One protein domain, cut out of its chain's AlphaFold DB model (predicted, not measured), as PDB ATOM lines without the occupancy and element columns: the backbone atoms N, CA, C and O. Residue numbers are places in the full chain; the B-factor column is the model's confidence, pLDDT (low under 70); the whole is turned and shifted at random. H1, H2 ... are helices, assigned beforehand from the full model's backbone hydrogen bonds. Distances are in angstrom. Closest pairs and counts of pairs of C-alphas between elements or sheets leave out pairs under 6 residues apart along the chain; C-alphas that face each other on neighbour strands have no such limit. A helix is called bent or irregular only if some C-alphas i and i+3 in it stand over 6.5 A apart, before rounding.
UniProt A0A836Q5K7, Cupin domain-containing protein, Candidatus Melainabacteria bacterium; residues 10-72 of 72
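Overview. This is residues 10 to 72 of the 72 residues of the protein "Cupin domain-containing protein" of Candidatus Melainabacteria bacterium (UniProt A0A836Q5K7). This domain has little regular structure: H2 and the shorter H1 fold back on each other as a small helical hairpin, which sits to one side of a long, widely looping stretch, residues 10 to 50. The printed part has 63 residues, of which 17 are in the two named helices, H1 then H2, with no named strand; the class is all helix. It is loose, with a radius of gyration of the C-alphas of 13.5 A, and spans 35 by 30 by 21 A.

Arrangement. H2, residues 59 to 68, touches H1, residues 51 to 57. Their closest C-alphas, those of Leu 55 and Thr 62, are 5.9 A apart. They form a helical hairpin, running opposite ways at a shallow tilt of 20 degrees. In H1 every O i to N i+4 pair is within hydrogen-bond range; in H2, 4 of 6 are.

Along the chain. H2 measures 14.3 A and ends at C-alpha 68 (-38.932, -47.339, -44.254). It is irregular: C-alphas 60 and 63 are 8.2 A apart. H1 measures 9.9 A and begins at C-alpha 51 (-43.189, -54.611, -42.320).

Size, cuts and confidence. The C-alphas farthest apart, of Gly 27 and Ser 44, are 36.3 A apart. The H1 to H2 link is tight. The printed part has no cut; residue 72 alone has pLDDT under 70.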
ATOM      1  N   PRO A  10     -23.640 -34.325 -37.479       88.94
ATOM      2  CA  PRO A  10     -22.933 -34.959 -38.594       88.94
ATOM      3  C   PRO A  10     -22.637 -36.446 -38.337       88.94
ATOM      4  O   PRO A  10     -22.253 -37.164 -39.257       88.94
ATOM      5  N   GLN A  11     -22.778 -36.904 -37.090       93.06
ATOM      6  CA  GLN A  11     -22.560 -38.280 -36.655       93.06
ATOM      7  C   GLN A  11     -23.604 -38.655 -35.602       93.06
ATOM      8  O   GLN A  11     -23.960 -37.835 -34.755       93.06
ATOM      9  N   VAL A  12     -24.069 -39.900 -35.643       93.25
ATOM     10  CA  VAL A  12     -25.017 -40.465 -34.678       93.25
ATOM     11  C   VAL A  12     -24.635 -41.911 -34.380       93.25
ATOM     12  O   VAL A  12     -24.182 -42.628 -35.271       93.25
ATOM     13  N   VAL A  13     -24.813 -42.334 -33.128       95.00
ATOM     14  CA  VAL A  13     -24.636 -43.727 -32.705       95.00
ATOM     15  C   VAL A  13     -26.012 -44.365 -32.574       95.00
ATOM     16  O   VAL A  13     -26.850 -43.883 -31.813       95.00
ATOM     17  N   VAL A  14     -26.238 -45.454 -33.304       94.62
ATOM     18  CA  VAL A  14     -27.398 -46.328 -33.103       94.62
ATOM     19  C   VAL A  14     -26.953 -47.482 -32.213       94.62
ATOM     20  O   VAL A  14     -25.982 -48.169 -32.520       94.62
ATOM     21  N   HIS A  15     -27.628 -47.664 -31.080       95.62
ATOM     22  CA  HIS A  15     -27.301 -48.736 -30.146       95.62
ATOM     23  C   HIS A  15     -27.744 -50.102 -30.687       95.62
ATOM     24  O   HIS A  15     -28.732 -50.209 -31.415       95.62
ATOM     25  N   ALA A  16     -27.022 -51.157 -30.298       93.62
ATOM     26  CA  ALA A  16     -27.398 -52.530 -30.616       93.62
ATOM     27  C   ALA A  16     -28.828 -52.839 -30.135       93.62
ATOM     28  O   ALA A  16     -29.237 -52.405 -29.056       93.62
ATOM     29  N   GLY A  17     -29.584 -53.583 -30.946       92.81
ATOM     30  CA  GLY A  17     -30.995 -53.895 -30.688       92.81
ATOM     31  C   GLY A  17     -31.984 -52.794 -31.091       92.81
ATOM     32  O   GLY A  17     -33.188 -52.969 -30.914       92.81
ATOM     33  N   CYS A  18     -31.520 -51.667 -31.641       95.19
ATOM     34  CA  CYS A  18     -32.392 -50.663 -32.247       95.19
ATOM     35  C   CYS A  18     -32.557 -50.900 -33.754       95.19
ATOM     36  O   CYS A  18     -31.586 -51.123 -34.474       95.19
ATOM     37  N   TRP A  19     -33.786 -50.752 -34.251       96.38
ATOM     38  CA  TRP A  19     -34.048 -50.711 -35.688       96.38
ATOM     39  C   TRP A  19     -33.483 -49.432 -36.309       96.38
ATOM     40  O   TRP A  19     -33.777 -48.328 -35.847       96.38
ATOM     41  N   GLN A  20     -32.713 -49.578 -37.389       95.31
ATOM     42  CA  GLN A  20     -32.146 -48.467 -38.150       95.31
ATOM     43  C   GLN A  20     -32.740 -48.412 -39.560       95.31
ATOM     44  O   GLN A  20     -32.725 -49.396 -40.296       95.31
ATOM     45  N   GLY A  21     -33.211 -47.231 -39.958       94.62
ATOM     46  CA  GLY A  21     -33.656 -46.921 -41.315       94.62
ATOM     47  C   GLY A  21     -33.414 -45.447 -41.629       94.62
ATOM     48  O   GLY A  21     -33.303 -44.627 -40.719       94.62
ATOM     49  N   ALA A  22     -33.308 -45.104 -42.912       94.12
ATOM     50  CA  ALA A  22     -33.050 -43.737 -43.353       94.12
ATOM     51  C   ALA A  22     -34.014 -43.329 -44.469       94.12
ATOM     52  O   ALA A  22     -34.338 -44.124 -45.351       94.12
ATOM     53  N   LYS A  23     -34.436 -42.063 -44.439       94.00
ATOM     54  CA  LYS A  23     -35.167 -41.398 -45.520       94.00
ATOM     55  C   LYS A  23     -34.589 -40.004 -45.743       94.00
ATOM     56  O   LYS A  23     -34.008 -39.424 -44.827       94.00
ATOM     57  N   LEU A  24     -34.775 -39.463 -46.943       93.81
ATOM     58  CA  LEU A  24     -34.437 -38.069 -47.216       93.81
ATOM     59  C   LEU A  24     -35.353 -37.139 -46.409       93.81
ATOM     60  O   LEU A  24     -36.523 -37.452 -46.176       93.81
ATOM     61  N   ALA A  25     -34.804 -36.002 -45.983       90.75
ATOM     62  CA  ALA A  25     -35.605 -34.894 -45.480       90.75
ATOM     63  C   ALA A  25     -36.480 -34.326 -46.608       90.75
ATOM     64  O   ALA A  25     -36.170 -34.499 -47.791       90.75
ATOM     65  N   ASP A  26     -37.562 -33.640 -46.248       90.38
ATOM     66  CA  ASP A  26     -38.468 -33.039 -47.226       90.38
ATOM     67  C   ASP A  26     -37.700 -32.059 -48.134       90.38
ATOM     68  O   ASP A  26     -36.929 -31.223 -47.665       90.38
ATOM     69  N   GLY A  27     -37.872 -32.200 -49.451       93.94
ATOM     70  CA  GLY A  27     -37.123 -31.436 -50.459       93.94
ATOM     71  C   GLY A  27     -35.716 -31.966 -50.772       93.94
ATOM     72  O   GLY A  27     -35.072 -31.465 -51.693       93.94
ATOM     73  N   GLY A  28     -35.239 -32.992 -50.062       92.69
ATOM     74  CA  GLY A  28     -33.980 -33.667 -50.362       92.69
ATOM     75  C   GLY A  28     -34.082 -34.548 -51.608       92.69
ATOM     76  O   GLY A  28     -35.042 -35.297 -51.776       92.69
ATOM     77  N   SER A  29     -33.066 -34.494 -52.470       96.81
ATOM     78  CA  SER A  29     -32.959 -35.338 -53.670       96.81
ATOM     79  C   SER A  29     -31.955 -36.483 -53.516       96.81
ATOM     80  O   SER A  29     -32.092 -37.515 -54.169       96.81
ATOM     81  N   PHE A  30     -30.951 -36.317 -52.651       95.31
ATOM     82  CA  PHE A  30     -29.884 -37.289 -52.436       95.31
ATOM     83  C   PHE A  30     -29.246 -37.122 -51.051       95.31
ATOM     84  O   PHE A  30     -29.204 -36.018 -50.510       95.31
ATOM     85  N   ALA A  31     -28.718 -38.220 -50.506       93.19
ATOM     86  CA  ALA A  31     -27.881 -38.225 -49.312       93.19
ATOM     87  C   ALA A  31     -26.777 -39.283 -49.444       93.19
ATOM     88  O   ALA A  31     -27.021 -40.386 -49.932       93.19
ATOM     89  N   LEU A  32     -25.579 -38.950 -48.963       95.19
ATOM     90  CA  LEU A  32     -24.458 -39.875 -48.818       95.19
ATOM     91  C   LEU A  32     -24.151 -40.034 -47.330       95.19
ATOM     92  O   LEU A  32     -23.938 -39.042 -46.637       95.19
ATOM     93  N   LEU A  33     -24.111 -41.277 -46.858       93.62
ATOM     94  CA  LEU A  33     -23.776 -41.612 -45.480       93.62
ATOM     95  C   LEU A  33     -22.762 -42.755 -45.427       93.62
ATOM     96  O   LEU A  33     -22.760 -43.637 -46.285       93.62
ATOM     97  N   GLY A  34     -21.925 -42.737 -44.394       94.75
ATOM     98  CA  GLY A  34     -21.127 -43.883 -43.976       94.75
ATOM     99  C   GLY A  34     -21.752 -44.521 -42.738       94.75
ATOM    100  O   GLY A  34     -22.241 -43.808 -41.864       94.75
ATOM    101  N   CYS A  35     -21.730 -45.851 -42.658       93.06
ATOM    102  CA  CYS A  35     -22.125 -46.588 -41.461       93.06
ATOM    103  C   CYS A  35     -20.954 -47.470 -41.024       93.06
ATOM    104  O   CYS A  35     -20.550 -48.373 -41.756       93.06
ATOM    105  N   THR A  36     -20.393 -47.184 -39.852       94.81
ATOM    106  CA  THR A  36     -19.391 -48.039 -39.212       94.81
ATOM    107  C   THR A  36     -20.080 -48.829 -38.114       94.81
ATOM    108  O   THR A  36     -20.737 -48.246 -37.255       94.81
ATOM    109  N   VAL A  37     -19.929 -50.149 -38.149       93.88
ATOM    110  CA  VAL A  37     -20.536 -51.075 -37.188       93.88
ATOM    111  C   VAL A  37     -19.438 -51.634 -36.283       93.88
ATOM    112  O   VAL A  37     -18.327 -51.892 -36.751       93.88
ATOM    113  N   ALA A  38     -19.736 -51.773 -34.991       92.94
ATOM    114  CA  ALA A  38     -18.844 -52.364 -33.999       92.94
ATOM    115  C   ALA A  38     -19.639 -53.313 -33.076       92.94
ATOM    116  O   ALA A  38     -20.607 -52.851 -32.467       92.94
ATOM    117  N   PRO A  39     -19.232 -54.591 -32.912       90.19
ATOM    118  CA  PRO A  39     -18.159 -55.315 -33.618       90.19
ATOM    119  C   PRO A  39     -18.324 -55.351 -35.147       90.19
ATOM    120  O   PRO A  39     -19.288 -54.809 -35.681       90.19
ATOM    121  N   ALA A  40     -17.349 -55.930 -35.856       91.88
ATOM    122  CA  ALA A  40     -17.416 -56.037 -37.313       91.88
ATOM    123  C   ALA A  40     -18.748 -56.665 -37.754       91.88
ATOM    124  O   ALA A  40     -19.234 -57.589 -37.112       91.88
ATOM    125  N   PHE A  41     -19.323 -56.145 -38.839       90.69
ATOM    126  CA  PHE A  41     -20.589 -56.636 -39.373       90.69
ATOM    127  C   PHE A  41     -20.500 -58.120 -39.750       90.69
ATOM    128  O   PHE A  41     -19.596 -58.511 -40.493       90.69
ATOM    129  N   ASP A  42     -21.486 -58.898 -39.308       92.50
ATOM    130  CA  ASP A  42     -21.704 -60.283 -39.713       92.50
ATOM    131  C   ASP A  42     -23.167 -60.475 -40.150       92.50
ATOM    132  O   ASP A  42     -24.085 -59.875 -39.589       92.50
ATOM    133  N   PHE A  43     -23.407 -61.312 -41.164       90.88
ATOM    134  CA  PHE A  43     -24.768 -61.597 -41.632       90.88
ATOM    135  C   PHE A  43     -25.612 -62.339 -40.592       90.88
ATOM    136  O   PHE A  43     -26.834 -62.223 -40.626       90.88
ATOM    137  N   SER A  44     -24.983 -63.088 -39.686       92.38
ATOM    138  CA  SER A  44     -25.671 -63.741 -38.569       92.38
ATOM    139  C   SER A  44     -26.248 -62.746 -37.557       92.38
ATOM    140  O   SER A  44     -27.227 -63.077 -36.893       92.38
ATOM    141  N   ASP A  45     -25.715 -61.521 -37.511       89.56
ATOM    142  CA  ASP A  45     -26.204 -60.428 -36.665       89.56
ATOM    143  C   ASP A  45     -27.193 -59.499 -37.402       89.56
ATOM    144  O   ASP A  45     -27.733 -58.559 -36.813       89.56
ATOM    145  N   TYR A  46     -27.435 -59.727 -38.700       92.38
ATOM    146  CA  TYR A  46     -28.351 -58.917 -39.499       92.38
ATOM    147  C   TYR A  46     -29.786 -59.444 -39.426       92.38
ATOM    148  O   TYR A  46     -30.077 -60.571 -39.826       92.38
ATOM    149  N   GLU A  47     -30.710 -58.567 -39.040       94.69
ATOM    150  CA  GLU A  47     -32.146 -58.821 -39.121       94.69
ATOM    151  C   GLU A  47     -32.804 -57.872 -40.132       94.69
ATOM    152  O   GLU A  47     -32.594 -56.655 -40.114       94.69
ATOM    153  N   HIS A  48     -33.625 -58.422 -41.032       95.00
ATOM    154  CA  HIS A  48     -34.392 -57.612 -41.971       95.00
ATOM    155  C   HIS A  48     -35.697 -57.120 -41.335       95.00
ATOM    156  O   HIS A  48     -36.483 -57.902 -40.808       95.00
ATOM    157  N   GLY A  49     -35.980 -55.822 -41.452       95.19
ATOM    158  CA  GLY A  49     -37.211 -55.225 -40.933       95.19
ATOM    159  C   GLY A  49     -38.457 -55.624 -41.733       95.19
ATOM    160  O   GLY A  49     -38.882 -54.899 -42.635       95.19
ATOM    161  N   HIS A  50     -39.079 -56.756 -41.398       96.44
ATOM    162  CA  HIS A  50     -40.330 -57.188 -42.026       96.44
ATOM    163  C   HIS A  50     -41.500 -56.294 -41.599       96.44
ATOM    164  O   HIS A  50     -41.890 -56.285 -40.429       96.44
ATOM    165  N   ARG A  51     -42.113 -55.588 -42.563       97.19
ATOM    166  CA  ARG A  51     -43.189 -54.611 -42.320       97.19
ATOM    167  C   ARG A  51     -44.277 -55.143 -41.391       97.19
ATOM    168  O   ARG A  51     -44.619 -54.481 -40.420       97.19
ATOM    169  N   LYS A  52     -44.810 -56.332 -41.686       96.88
ATOM    170  CA  LYS A  52     -45.905 -56.929 -40.912       96.88
ATOM    171  C   LYS A  52     -45.523 -57.115 -39.438       96.88
ATOM    172  O   LYS A  52     -46.233 -56.632 -38.566       96.88
ATOM    173  N   ILE A  53     -44.367 -57.732 -39.185       97.00
ATOM    174  CA  ILE A  53     -43.861 -58.011 -37.832       97.00
ATOM    175  C   ILE A  53     -43.616 -56.705 -37.068       97.00
ATOM    176  O   ILE A  53     -44.002 -56.572 -35.905       97.00
ATOM    177  N   LEU A  54     -43.014 -55.712 -37.727       97.44
ATOM    178  CA  LEU A  54     -42.737 -54.415 -37.113       97.44
ATOM    179  C   LEU A  54     -44.017 -53.648 -36.768       97.44
ATOM    180  O   LEU A  54     -44.084 -53.043 -35.703       97.44
ATOM    181  N   LEU A  55     -45.035 -53.674 -37.633       97.88
ATOM    182  CA  LEU A  55     -46.313 -53.007 -37.366       97.88
ATOM    183  C   LEU A  55     -47.056 -53.630 -36.180       97.88
ATOM    184  O   LEU A  55     -47.637 -52.897 -35.382       97.88
ATOM    185  N   GLU A  56     -47.008 -54.957 -36.053       97.69
ATOM    186  CA  GLU A  56     -47.575 -55.681 -34.910       97.69
ATOM    187  C   GLU A  56     -46.812 -55.367 -33.611       97.69
ATOM    188  O   GLU A  56     -47.425 -55.145 -32.567       97.69
ATOM    189  N   SER A  57     -45.481 -55.286 -33.681       97.50
ATOM    190  CA  SER A  57     -44.614 -55.096 -32.507       97.50
ATOM    191  C   SER A  57     -44.523 -53.637 -32.041       97.50
ATOM    192  O   SER A  57     -44.352 -53.365 -30.852       97.50
ATOM    193  N   TYR A  58     -44.648 -52.680 -32.963       97.19
ATOM    194  CA  TYR A  58     -44.437 -51.252 -32.719       97.19
ATOM    195  C   TYR A  58     -45.565 -50.389 -33.315       97.19
ATOM    196  O   TYR A  58     -45.304 -49.488 -34.122       97.19
ATOM    197  N   PRO A  59     -46.827 -50.572 -32.887       97.25
ATOM    198  CA  PRO A  59     -47.984 -49.898 -33.486       97.25
ATOM    199  C   PRO A  59     -47.954 -48.365 -33.356       97.25
ATOM    200  O   PRO A  59     -48.633 -47.659 -34.091       97.25
ATOM    201  N   ARG A  60     -47.146 -47.810 -32.441       98.31
ATOM    202  CA  ARG A  60     -46.957 -46.353 -32.312       98.31
ATOM    203  C   ARG A  60     -46.072 -45.745 -33.405       98.31
ATOM    204  O   ARG A  60     -46.081 -44.531 -33.562       98.31
ATOM    205  N   HIS A  61     -45.332 -46.568 -34.147       97.25
ATOM    206  CA  HIS A  61     -44.373 -46.149 -35.176       97.25
ATOM    207  C   HIS A  61     -44.837 -46.522 -36.594       97.25
ATOM    208  O   HIS A  61     -44.032 -46.639 -37.517       97.25
ATOM    209  N   THR A  62     -46.145 -46.736 -36.789       97.62
ATOM    210  CA  THR A  62     -46.722 -47.172 -38.071       97.62
ATOM    211  C   THR A  62     -46.304 -46.289 -39.238       97.62
ATOM    212  O   THR A  62     -45.951 -46.805 -40.296       97.62
ATOM    213  N   LYS A  63     -46.313 -44.965 -39.061       97.31
ATOM    214  CA  LYS A  63     -45.967 -44.026 -40.132       97.31
ATOM    215  C   LYS A  63     -44.531 -44.244 -40.612       97.31
ATOM    216  O   LYS A  63     -44.301 -44.341 -41.815       97.31
ATOM    217  N   GLU A  64     -43.583 -44.339 -39.689       96.38
ATOM    218  CA  GLU A  64     -42.167 -44.541 -39.988       96.38
ATOM    219  C   GLU A  64     -41.931 -45.924 -40.599       96.38
ATOM    220  O   GLU A  64     -41.263 -46.034 -41.626       96.38
ATOM    221  N   ILE A  65     -42.541 -46.968 -40.033       97.75
ATOM    222  CA  ILE A  65     -42.410 -48.343 -40.532       97.75
ATOM    223  C   ILE A  65     -42.917 -48.445 -41.973       97.75
ATOM    224  O   ILE A  65     -42.235 -49.023 -42.818       97.75
ATOM    225  N   LEU A  66     -44.068 -47.848 -42.291       97.00
ATOM    226  CA  LEU A  66     -44.602 -47.835 -43.657       97.00
ATOM    227  C   LEU A  66     -43.705 -47.063 -44.637       97.00
ATOM    228  O   LEU A  66     -43.634 -47.435 -45.805       97.00
ATOM    229  N   GLN A  67     -43.007 -46.016 -44.185       96.25
ATOM    230  CA  GLN A  67     -42.080 -45.250 -45.028       96.25
ATOM    231  C   GLN A  67     -40.736 -45.959 -45.249       96.25
ATOM    232  O   GLN A  67     -40.109 -45.753 -46.285       96.25
ATOM    233  N   LEU A  68     -40.285 -46.765 -44.284       97.31
ATOM    234  CA  LEU A  68     -38.932 -47.339 -44.254       97.31
ATOM    235  C   LEU A  68     -38.867 -48.823 -44.642       97.31
ATOM    236  O   LEU A  68     -37.781 -49.387 -44.733       97.31
ATOM    237  N   THR A  69     -40.009 -49.464 -44.882       97.31
ATOM    238  CA  THR A  69     -40.089 -50.878 -45.287       97.31
ATOM    239  C   THR A  69     -40.834 -51.020 -46.610       97.31
ATOM    240  O   THR A  69     -41.477 -50.077 -47.064       97.31
ATOM    241  N   ARG A  70     -40.792 -52.199 -47.237       93.06
ATOM    242  CA  ARG A  70     -41.592 -52.531 -48.430       93.06
ATOM    243  C   ARG A  70     -42.814 -53.374 -48.059       93.06
ATOM    244  O   ARG A  70     -42.791 -54.068 -47.044       93.06
ATOM    245  N   GLU A  71     -43.860 -53.317 -48.883       83.88
ATOM    246  CA  GLU A  71     -44.887 -54.368 -48.896       83.88
ATOM    247  C   GLU A  71     -44.248 -55.610 -49.514       83.88
ATOM    248  O   GLU A  71     -43.607 -55.511 -50.561       83.88
ATOM    249  N   GLN A  72     -44.309 -56.725 -48.789       64.00
ATOM    250  CA  GLN A  72     -43.834 -58.031 -49.245       64.00
ATOM    251  C   GLN A  72     -44.969 -58.741 -49.967       64.00
ATOM    252  O   GLN A  72     -46.102 -58.674 -49.436       64.00
TER     253      GLN A  72